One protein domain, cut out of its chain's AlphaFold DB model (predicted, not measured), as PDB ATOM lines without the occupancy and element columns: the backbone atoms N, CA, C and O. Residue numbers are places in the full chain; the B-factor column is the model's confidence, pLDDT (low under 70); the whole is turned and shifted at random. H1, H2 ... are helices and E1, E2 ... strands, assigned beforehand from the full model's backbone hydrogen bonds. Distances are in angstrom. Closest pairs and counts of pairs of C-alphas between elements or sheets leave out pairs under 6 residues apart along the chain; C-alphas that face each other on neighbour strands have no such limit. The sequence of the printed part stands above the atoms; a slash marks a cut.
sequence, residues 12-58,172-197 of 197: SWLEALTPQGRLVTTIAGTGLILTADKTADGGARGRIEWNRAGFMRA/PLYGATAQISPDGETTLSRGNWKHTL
ATOM      1  N   SER A  12      10.000 -44.833 -42.255       89.69
ATOM      2  CA  SER A  12      11.118 -45.470 -41.554       89.69
ATOM      3  C   SER A  12      11.613 -44.683 -40.335       89.69
ATOM      4  O   SER A  12      12.144 -45.272 -39.394       89.69
ATOM      5  N   TRP A  13      11.426 -43.359 -40.303       90.69
ATOM      6  CA  TRP A  13      11.751 -42.555 -39.124       90.69
ATOM      7  C   TRP A  13      10.750 -42.800 -37.999       90.69
ATOM      8  O   TRP A  13      11.155 -42.916 -36.843       90.69
ATOM      9  N   LEU A  14       9.460 -42.920 -38.325       90.06
ATOM     10  CA  LEU A  14       8.432 -43.265 -37.343       90.06
ATOM     11  C   LEU A  14       8.669 -44.666 -36.786       90.06
ATOM     12  O   LEU A  14       8.607 -44.855 -35.573       90.06
ATOM     13  N   GLU A  15       8.990 -45.634 -37.642       89.94
ATOM     14  CA  GLU A  15       9.288 -47.012 -37.239       89.94
ATOM     15  C   GLU A  15      10.485 -47.080 -36.283       89.94
ATOM     16  O   GLU A  15      10.411 -47.761 -35.259       89.94
ATOM     17  N   ALA A  16      11.540 -46.309 -36.562       90.56
ATOM     18  CA  ALA A  16      12.754 -46.265 -35.749       90.56
ATOM     19  C   ALA A  16      12.579 -45.571 -34.384       90.56
ATOM     20  O   ALA A  16      13.382 -45.798 -33.475       90.56
ATOM     21  N   LEU A  17      11.556 -44.728 -34.208       90.44
ATOM     22  CA  LEU A  17      11.298 -44.064 -32.929       90.44
ATOM     23  C   LEU A  17      10.811 -45.067 -31.877       90.44
ATOM     24  O   LEU A  17       9.851 -45.816 -32.085       90.44
ATOM     25  N   THR A  18      11.416 -45.029 -30.691       87.69
ATOM     26  CA  THR A  18      10.870 -45.723 -29.520       87.69
ATOM     27  C   THR A  18       9.480 -45.173 -29.181       87.69
ATOM     28  O   THR A  18       9.177 -44.024 -29.518       87.69
ATOM     29  N   PRO A  19       8.613 -45.937 -28.493       80.88
ATOM     30  CA  PRO A  19       7.372 -45.389 -27.950       80.88
ATOM     31  C   PRO A  19       7.641 -44.102 -27.154       80.88
ATOM     32  O   PRO A  19       8.604 -44.054 -26.389       80.88
ATOM     33  N   GLN A  20       6.818 -43.066 -27.360       80.25
ATOM     34  CA  GLN A  20       6.994 -41.709 -26.800       80.25
ATOM     35  C   GLN A  20       8.260 -40.965 -27.273       80.25
ATOM     36  O   GLN A  20       8.582 -39.896 -26.757       80.25
ATOM     37  N   GLY A  21       8.984 -41.504 -28.257       91.69
ATOM     38  CA  GLY A  21      10.100 -40.821 -28.897       91.69
ATOM     39  C   GLY A  21       9.633 -39.559 -29.621       91.69
ATOM     40  O   GLY A  21       8.553 -39.534 -30.217       91.69
ATOM     41  N   ARG A  22      10.467 -38.518 -29.576       94.75
ATOM     42  CA  ARG A  22      10.212 -37.226 -30.215       94.75
ATOM     43  C   ARG A  22      10.987 -37.097 -31.519       94.75
ATOM     44  O   ARG A  22      12.203 -37.277 -31.540       94.75
ATOM     45  N   LEU A  23      10.289 -36.696 -32.573       93.25
ATOM     46  CA  LEU A  23      10.855 -36.240 -33.835       93.25
ATOM     47  C   LEU A  23      10.915 -34.712 -33.851       93.25
ATOM     48  O   LEU A  23       9.920 -34.052 -33.561       93.25
ATOM     49  N   VAL A  24      12.064 -34.160 -34.244       94.25
ATOM     50  CA  VAL A  24      12.214 -32.742 -34.595       94.25
ATOM     51  C   VAL A  24      12.899 -32.669 -35.950       94.25
ATOM     52  O   VAL A  24      14.003 -33.183 -36.113       94.25
ATOM     53  N   THR A  25      12.245 -32.057 -36.931       92.56
ATOM     54  CA  THR A  25      12.778 -31.948 -38.295       92.56
ATOM     55  C   THR A  25      12.251 -30.708 -39.007       92.56
ATOM     56  O   THR A  25      11.313 -30.066 -38.545       92.56
ATOM     57  N   THR A  26      12.851 -30.358 -40.140       93.06
ATOM     58  CA  THR A  26      12.386 -29.272 -41.012       93.06
ATOM     59  C   THR A  26      11.683 -29.822 -42.244       93.06
ATOM     60  O   THR A  26      12.163 -30.800 -42.828       93.06
ATOM     61  N   ILE A  27      10.635 -29.136 -42.698       92.75
ATOM     62  CA  ILE A  27       9.961 -29.458 -43.963       92.75
ATOM     63  C   ILE A  27      10.711 -28.805 -45.130       92.75
ATOM     64  O   ILE A  27      10.983 -27.600 -45.112       92.75
ATOM     65  N   ALA A  28      11.078 -29.599 -46.135       91.00
ATOM     66  CA  ALA A  28      11.900 -29.159 -47.260       91.00
ATOM     67  C   ALA A  28      11.269 -28.007 -48.044       91.00
ATOM     68  O   ALA A  28      10.064 -27.971 -48.244       91.00
ATOM     69  N   GLY A  29      12.110 -27.061 -48.479       89.62
ATOM     70  CA  GLY A  29      11.659 -25.890 -49.234       89.62
ATOM     71  C   GLY A  29      10.855 -24.882 -48.410       89.62
ATOM     72  O   GLY A  29      10.370 -23.910 -48.973       89.62
ATOM     73  N   THR A  30      10.736 -25.084 -47.096       94.06
ATOM     74  CA  THR A  30      10.031 -24.183 -46.183       94.06
ATOM     75  C   THR A  30      10.947 -23.694 -45.058       94.06
ATOM     76  O   THR A  30      12.082 -24.145 -44.898       94.06
ATOM     77  N   GLY A  31      10.428 -22.780 -44.241       94.00
ATOM     78  CA  GLY A  31      11.011 -22.377 -42.964       94.00
ATOM     79  C   GLY A  31      10.379 -23.053 -41.743       94.00
ATOM     80  O   GLY A  31      10.422 -22.473 -40.654       94.00
ATOM     81  N   LEU A  32       9.698 -24.189 -41.929       95.88
ATOM     82  CA  LEU A  32       8.896 -24.852 -40.901       95.88
ATOM     83  C   LEU A  32       9.717 -25.900 -40.150       95.88
ATOM     84  O   LEU A  32      10.322 -26.780 -40.761       95.88
ATOM     85  N   ILE A  33       9.659 -25.842 -38.820       96.00
ATOM     86  CA  ILE A  33      10.159 -26.888 -37.924       96.00
ATOM     87  C   ILE A  33       8.953 -27.672 -37.413       96.00
ATOM     88  O   ILE A  33       8.061 -27.088 -36.801       96.00
ATOM     89  N   LEU A  34       8.927 -28.977 -37.653       96.00
ATOM     90  CA  LEU A  34       7.945 -29.904 -37.113       96.00
ATOM     91  C   LEU A  34       8.519 -30.604 -35.881       96.00
ATOM     92  O   LEU A  34       9.531 -31.298 -35.985       96.00
ATOM     93  N   THR A  35       7.822 -30.482 -34.753       96.94
ATOM     94  CA  THR A  35       8.048 -31.304 -33.558       96.94
ATOM     95  C   THR A  35       6.851 -32.216 -33.360       96.94
ATOM     96  O   THR A  35       5.729 -31.716 -33.269       96.94
ATOM     97  N   ALA A  36       7.063 -33.527 -33.261       96.81
ATOM     98  CA  ALA A  36       5.994 -34.493 -33.019       96.81
ATOM     99  C   ALA A  36       6.451 -35.659 -32.140       96.81
ATOM    100  O   ALA A  36       7.584 -36.122 -32.248       96.81
ATOM    101  N   ASP A  37       5.554 -36.145 -31.291       96.69
ATOM    102  CA  ASP A  37       5.782 -37.280 -30.399       96.69
ATOM    103  C   ASP A  37       5.074 -38.526 -30.951       96.69
ATOM    104  O   ASP A  37       3.916 -38.445 -31.382       96.69
ATOM    105  N   LYS A  38       5.763 -39.677 -30.947       94.75
ATOM    106  CA  LYS A  38       5.217 -40.953 -31.429       94.75
ATOM    107  C   LYS A  38       4.011 -41.374 -30.594       94.75
ATOM    108  O   LYS A  38       4.080 -41.425 -29.363       94.75
ATOM    109  N   THR A  39       2.922 -41.722 -31.266       93.56
ATOM    110  CA  THR A  39       1.684 -42.197 -30.648       93.56
ATOM    111  C   THR A  39       1.636 -43.725 -30.586       93.56
ATOM    112  O   THR A  39       2.373 -44.428 -31.275       93.56
ATOM    113  N   ALA A  40       0.781 -44.263 -29.710       91.62
ATOM    114  CA  ALA A  40       0.674 -45.708 -29.477       91.62
ATOM    115  C   ALA A  40       0.159 -46.497 -30.698       91.62
ATOM    116  O   ALA A  40       0.421 -47.689 -30.807       91.62
ATOM    117  N   ASP A  41      -0.548 -45.831 -31.612       90.69
ATOM    118  CA  ASP A  41      -1.039 -46.380 -32.881       90.69
ATOM    119  C   ASP A  41       0.040 -46.447 -33.980       90.69
ATOM    120  O   ASP A  41      -0.247 -46.890 -35.087       90.69
ATOM    121  N   GLY A  42       1.276 -46.024 -33.688       90.56
ATOM    122  CA  GLY A  42       2.401 -46.042 -34.625       90.56
ATOM    123  C   GLY A  42       2.602 -44.746 -35.411       90.56
ATOM    124  O   GLY A  42       3.643 -44.599 -36.048       90.56
ATOM    125  N   GLY A  43       1.665 -43.796 -35.330       94.81
ATOM    126  CA  GLY A  43       1.803 -42.460 -35.913       94.81
ATOM    127  C   GLY A  43       2.588 -41.489 -35.024       94.81
ATOM    128  O   GLY A  43       3.343 -41.884 -34.129       94.81
ATOM    129  N   ALA A  44       2.386 -40.190 -35.243       96.44
ATOM    130  CA  ALA A  44       2.890 -39.141 -34.362       96.44
ATOM    131  C   ALA A  44       1.975 -37.907 -34.337       96.44
ATOM    132  O   ALA A  44       1.236 -37.621 -35.283       96.44
ATOM    133  N   ARG A  45       2.011 -37.147 -33.239       97.06
ATOM    134  CA  ARG A  45       1.237 -35.903 -33.074       97.06
ATOM    135  C   ARG A  45       2.104 -34.781 -32.544       97.06
ATOM    136  O   ARG A  45       2.966 -34.998 -31.698       97.06
ATOM    137  N   GLY A  46       1.861 -33.570 -33.026       97.19
ATOM    138  CA  GLY A  46       2.764 -32.467 -32.768       97.19
ATOM    139  C   GLY A  46       2.288 -31.122 -33.278       97.19
ATOM    140  O   GLY A  46       1.086 -30.861 -33.383       97.19
ATOM    141  N   ARG A  47       3.250 -30.253 -33.582       98.19
ATOM    142  CA  ARG A  47       3.004 -28.913 -34.110       98.19
ATOM    143  C   ARG A  47       4.150 -28.418 -34.979       98.19
ATOM    144  O   ARG A  47       5.288 -28.859 -34.836       98.19
ATOM    145  N   ILE A  48       3.846 -27.426 -35.802       98.00
ATOM    146  CA  ILE A  48       4.855 -26.539 -36.366       98.00
ATOM    147  C   ILE A  48       5.273 -25.529 -35.299       98.00
ATOM    148  O   ILE A  48       4.425 -24.849 -34.714       98.00
ATOM    149  N   GLU A  49       6.571 -25.420 -35.043       97.62
ATOM    150  CA  GLU A  49       7.104 -24.469 -34.073       97.62
ATOM    151  C   GLU A  49       6.944 -23.020 -34.537       97.62
ATOM    152  O   GLU A  49       6.828 -22.722 -35.722       97.62
ATOM    153  N   TRP A  50       6.957 -22.094 -33.580       94.50
ATOM    154  CA  TRP A  50       6.981 -20.659 -33.879       94.50
ATOM    155  C   TRP A  50       8.353 -20.175 -34.354       94.50
ATOM    156  O   TRP A  50       8.450 -19.168 -35.056       94.50
ATOM    157  N   ASN A  51       9.405 -20.908 -33.981       93.44
ATOM    158  CA  ASN A  51      10.750 -20.688 -34.485       93.44
ATOM    159  C   ASN A  51      10.872 -21.155 -35.932       93.44
ATOM    160  O   ASN A  51      10.154 -22.040 -36.398       93.44
ATOM    161  N   ARG A  52      11.829 -20.554 -36.634       89.81
ATOM    162  CA  ARG A  52      12.059 -20.783 -38.051       89.81
ATOM    163  C   ARG A  52      13.440 -21.376 -38.252       89.81
ATOM    164  O   ARG A  52      14.421 -20.844 -37.741       89.81
ATOM    165  N   ALA A  53      13.509 -22.448 -39.023       86.81
ATOM    166  CA  ALA A  53      14.755 -22.975 -39.549       86.81
ATOM    167  C   ALA A  53      14.476 -23.572 -40.924       86.81
ATOM    168  O   ALA A  53      13.384 -24.077 -41.176       86.81
ATOM    169  N   GLY A  54      15.458 -23.486 -41.809       78.94
ATOM    170  CA  GLY A  54      15.368 -24.043 -43.147       78.94
ATOM    171  C   GLY A  54      16.702 -24.659 -43.521       78.94
ATOM    172  O   GLY A  54      17.756 -24.073 -43.273       78.94
ATOM    173  N   PHE A  55      16.643 -25.836 -44.130       77.81
ATOM    174  CA  PHE A  55      17.765 -26.413 -44.856       77.81
ATOM    175  C   PHE A  55      17.431 -26.413 -46.344       77.81
ATOM    176  O   PHE A  55      16.266 -26.359 -46.741       77.81
ATOM    177  N   MET A  56      18.465 -26.438 -47.186       70.19
ATOM    178  CA  MET A  56      18.244 -26.558 -48.622       70.19
ATOM    179  C   MET A  56      17.578 -27.899 -48.941       70.19
ATOM    180  O   MET A  56      17.914 -28.919 -48.333       70.19
ATOM    181  N   ARG A  57      16.696 -27.909 -49.952       72.38
ATOM    182  CA  ARG A  57      16.217 -29.163 -50.545       72.38
ATOM    183  C   ARG A  57      17.412 -30.015 -50.982       72.38
ATOM    184  O   ARG A  57      18.443 -29.481 -51.405       72.38
ATOM    185  N   ALA A  58      17.245 -31.334 -50.957       68.62
ATOM    186  CA  ALA A  58      18.134 -32.207 -51.706       68.62
ATOM    187  C   ALA A  58      18.049 -31.817 -53.195       68.62
ATOM    188  O   ALA A  58      16.982 -31.883 -53.800       68.62
ATOM    189  N   PRO A 172      -1.439 -19.434 -41.531       96.75
ATOM    190  CA  PRO A 172      -1.788 -20.508 -40.596       96.75
ATOM    191  C   PRO A 172      -0.686 -21.571 -40.416       96.75
ATOM    192  O   PRO A 172      -0.993 -22.695 -40.042       96.75
ATOM    193  N   LEU A 173       0.576 -21.237 -40.696       96.62
ATOM    194  CA  LEU A 173       1.700 -22.175 -40.709       96.62
ATOM    195  C   LEU A 173       2.267 -22.412 -39.310       96.62
ATOM    196  O   LEU A 173       2.208 -23.517 -38.780       96.62
ATOM    197  N   TYR A 174       2.814 -21.361 -38.696       95.38
ATOM    198  CA  TYR A 174       3.435 -21.450 -37.378       95.38
ATOM    199  C   TYR A 174       2.381 -21.759 -36.317       95.38
ATOM    200  O   TYR A 174       1.290 -21.187 -36.337       95.38
ATOM    201  N   GLY A 175       2.672 -22.693 -35.416       96.44
ATOM    202  CA  GLY A 175       1.707 -23.178 -34.432       96.44
ATOM    203  C   GLY A 175       0.590 -24.059 -35.003       96.44
ATOM    204  O   GLY A 175      -0.342 -24.367 -34.263       96.44
ATOM    205  N   ALA A 176       0.639 -24.455 -36.283       98.12
ATOM    206  CA  ALA A 176      -0.282 -25.458 -36.813       98.12
ATOM    207  C   ALA A 176      -0.097 -26.790 -36.086       98.12
ATOM    208  O   ALA A 176       1.033 -27.220 -35.858       98.12
ATOM    209  N   THR A 177      -1.195 -27.460 -35.758       98.38
ATOM    210  CA  THR A 177      -1.165 -28.837 -35.267       98.38
ATOM    211  C   THR A 177      -0.732 -29.750 -36.402       98.38
ATOM    212  O   THR A 177      -1.209 -29.604 -37.528       98.38
ATOM    213  N   ALA A 178       0.132 -30.709 -36.092       98.00
ATOM    214  CA  ALA A 178       0.568 -31.738 -37.016       98.00
ATOM    215  C   ALA A 178       0.079 -33.110 -36.551       98.00
ATOM    216  O   ALA A 178       0.235 -33.479 -35.382       98.00
ATOM    217  N   GLN A 179      -0.489 -33.866 -37.477       97.69
ATOM    218  CA  GLN A 179      -0.842 -35.262 -37.294       97.69
ATOM    219  C   GLN A 179      -0.152 -36.069 -38.383       97.69
ATOM    220  O   GLN A 179      -0.310 -35.763 -39.560       97.69
ATOM    221  N   ILE A 180       0.603 -37.079 -37.973       96.69
ATOM    222  CA  ILE A 180       1.273 -38.018 -38.860       96.69
ATOM    223  C   ILE A 180       0.602 -39.370 -38.643       96.69
ATOM    224  O   ILE A 180       0.602 -39.883 -37.519       96.69
ATOM    225  N   SER A 181      -0.038 -39.910 -39.672       95.00
ATOM    226  CA  SER A 181      -0.667 -41.229 -39.600       95.00
ATOM    227  C   SER A 181       0.384 -42.347 -39.589       95.00
ATOM    228  O   SER A 181       1.545 -42.115 -39.935       95.00
ATOM    229  N   PRO A 182       0.008 -43.574 -39.185       92.81
ATOM    230  CA  PRO A 182       0.935 -44.707 -39.153       92.81
ATOM    231  C   PRO A 182       1.528 -45.095 -40.517       92.81
ATOM    232  O   PRO A 182       2.515 -45.814 -40.550       92.81
ATOM    233  N   ASP A 183       0.947 -44.640 -41.628       91.06
ATOM    234  CA  ASP A 183       1.465 -44.810 -42.995       91.06
ATOM    235  C   ASP A 183       2.393 -43.661 -43.448       91.06
ATOM    236  O   ASP A 183       2.967 -43.721 -44.534       91.06
ATOM    237  N   GLY A 184       2.591 -42.640 -42.606       88.50
ATOM    238  CA  GLY A 184       3.503 -41.520 -42.846       88.50
ATOM    239  C   GLY A 184       2.863 -40.264 -43.446       88.50
ATOM    240  O   GLY A 184       3.549 -39.244 -43.554       88.50
ATOM    241  N   GLU A 185       1.569 -40.275 -43.789       94.69
ATOM    242  CA  GLU A 185       0.896 -39.064 -44.280       94.69
ATOM    243  C   GLU A 185       0.877 -37.986 -43.185       94.69
ATOM    244  O   GLU A 185       0.456 -38.213 -42.049       94.69
ATOM    245  N   THR A 186       1.352 -36.783 -43.519       95.81
ATOM    246  CA  THR A 186       1.431 -35.669 -42.569       95.81
ATOM    247  C   THR A 186       0.389 -34.615 -42.900       95.81
ATOM    248  O   THR A 186       0.461 -33.944 -43.924       95.81
ATOM    249  N   THR A 187      -0.551 -34.408 -41.985       97.81
ATOM    250  CA  THR A 187      -1.558 -33.352 -42.044       97.81
ATOM    251  C   THR A 187      -1.193 -32.208 -41.098       97.81
ATOM    252  O   THR A 187      -1.062 -32.405 -39.889       97.81
ATOM    253  N   LEU A 188      -1.139 -30.989 -41.627       98.19
ATOM    254  CA  LEU A 188      -1.054 -29.737 -40.880       98.19
ATOM    255  C   LEU A 188      -2.432 -29.075 -40.798       98.19
ATOM    256  O   LEU A 188      -3.180 -29.065 -41.775       98.19
ATOM    257  N   SER A 189      -2.776 -28.490 -39.651       98.06
ATOM    258  CA  SER A 189      -4.038 -27.759 -39.496       98.06
ATOM    259  C   SER A 189      -3.973 -26.614 -38.487       98.06
ATOM    260  O   SER A 189      -3.291 -26.698 -37.464       98.06
ATOM    261  N   ARG A 190      -4.704 -25.528 -38.761       97.00
ATOM    262  CA  ARG A 190      -4.881 -24.396 -37.839       97.00
ATOM    263  C   ARG A 190      -6.189 -23.665 -38.139       97.00
ATOM    264  O   ARG A 190      -6.354 -23.082 -39.212       97.00
ATOM    265  N   GLY A 191      -7.124 -23.687 -37.187       94.12
ATOM    266  CA  GLY A 191      -8.494 -23.229 -37.433       94.12
ATOM    267  C   GLY A 191      -9.118 -24.015 -38.590       94.12
ATOM    268  O   GLY A 191      -9.036 -25.238 -38.616       94.12
ATOM    269  N   ASN A 192      -9.669 -23.311 -39.581       93.75
ATOM    270  CA  ASN A 192     -10.268 -23.931 -40.772       93.75
ATOM    271  C   ASN A 192      -9.250 -24.276 -41.874       93.75
ATOM    272  O   ASN A 192      -9.634 -24.789 -42.923       93.75
ATOM    273  N   TRP A 193      -7.964 -23.954 -41.695       96.81
ATOM    274  CA  TRP A 193      -6.934 -24.313 -42.668       96.81
ATOM    275  C   TRP A 193      -6.413 -25.726 -42.405       96.81
ATOM    276  O   TRP A 193      -6.120 -26.072 -41.260       96.81
ATOM    277  N   LYS A 194      -6.266 -26.505 -43.478       97.62
ATOM    278  CA  LYS A 194      -5.698 -27.852 -43.485       97.62
ATOM    279  C   LYS A 194      -4.818 -28.027 -44.725       97.62
ATOM    280  O   LYS A 194      -5.156 -27.497 -45.785       97.62
ATOM    281  N   HIS A 195      -3.718 -28.757 -44.594       97.69
ATOM    282  CA  HIS A 195      -2.816 -29.096 -45.690       97.69
ATOM    283  C   HIS A 195      -2.145 -30.449 -45.436       97.69
ATOM    284  O   HIS A 195      -1.818 -30.746 -44.291       97.69
ATOM    285  N   THR A 196      -1.940 -31.243 -46.482       96.75
ATOM    286  CA  THR A 196      -1.271 -32.550 -46.411       96.75
ATOM    287  C   THR A 196       0.026 -32.484 -47.209       96.75
ATOM    288  O   THR A 196       0.004 -31.938 -48.313       96.75
ATOM    289  N   LEU A 197       1.122 -32.984 -46.625       92.19
ATOM    290  CA  LEU A 197       2.462 -33.036 -47.228       92.19
ATOM    291  C   LEU A 197       2.666 -34.276 -48.099       92.19
ATOM    292  O   LEU A 197       2.169 -35.349 -47.690       92.19
TER     293      LEU A 197
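What this domain is: This is residues 12 to 58 and 172 to 197 of the 197 residues of an uncharacterized protein of Streptomyces sp. PsTaAH-137 (UniProt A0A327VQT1). Picture one sheet of six antiparallel strands, twisted and curled into an open arch, with a short helix, H1, grazing it near the end of E2 and the start of E3. It is a single layer of two three-strand meanders side by side, E1 E2 E3 and E4 E5 E6; in a meander each strand is the antiparallel neighbour of the one before. The printed part has 73 residues, with one named helix and then six named strands along the chain; the sheet's order is E1 E2 E3 E4 E5 E6, and the class is mostly strand. The whole is compact, with a radius of gyration of the C-alphas of 11.9 A, and rounded, spanning 31 by 28 by 19 A.

Where its parts are: Find C-alpha 12 at (11.118, -45.470, -41.554); from there H1 takes residues 12 to 16. E1 follows at residues 22 to 26, 13.6 A long, and E2 at residues 32 to 38, 19.0 A long. E3, residues 44 to 52, is the longest strand by residues; it runs 20.8 A from C-alpha 44 at (2.890, -39.141, -34.362) and bends by 52 degrees at residue 49. Beyond the cut, look for E4 at residues 177 to 180, E5 at residues 186 to 190, 13.8 A long, and E6 at residues 193 to 196, which ends with C-alpha 196 at (-1.271, -32.550, -46.411).

How they stand to each other: Begin with the sheet, whose edge strands are E1 and E6. E1 and E2 form a hairpin, where N 23 and O 36 are 2.8 A apart, within hydrogen-bond range. In the hairpin of E2 and E3, N 49 and O 33 are 2.8 A apart. E3 and E4 are antiparallel at 135 degrees between their directions, with N 180 and O 44 at 2.8 A. E4 and E5 form a hairpin with N 177 and O 189 at 2.8 A, and E5 and E6 another with N 188 and O 195 at 2.8 A. From edge to edge the strands' lines turn by 88 degrees, and the way across the sheet turns by 75 degrees. E1 and E6 are apart. H1 only grazes the sheet, with its residues 13 to 15; its closest C-alphas to E2 are those of Leu 14 and Lys 38, 7.1 A apart. In H1 every O i to N i+4 pair is within hydrogen-bond range.

The domain as a whole: The two C-alphas farthest apart are those of Ala 16 and Asn 192, at 32.5 A. Residues 59 to 171 are not printed, and C-alphas 58 and 172 stand 25.6 A apart across this cut, which lies in the link from E3 to E4. The links that are printed whole are tight. The mean pLDDT of the printed part is 92.5, and residue 58 alone is under 70.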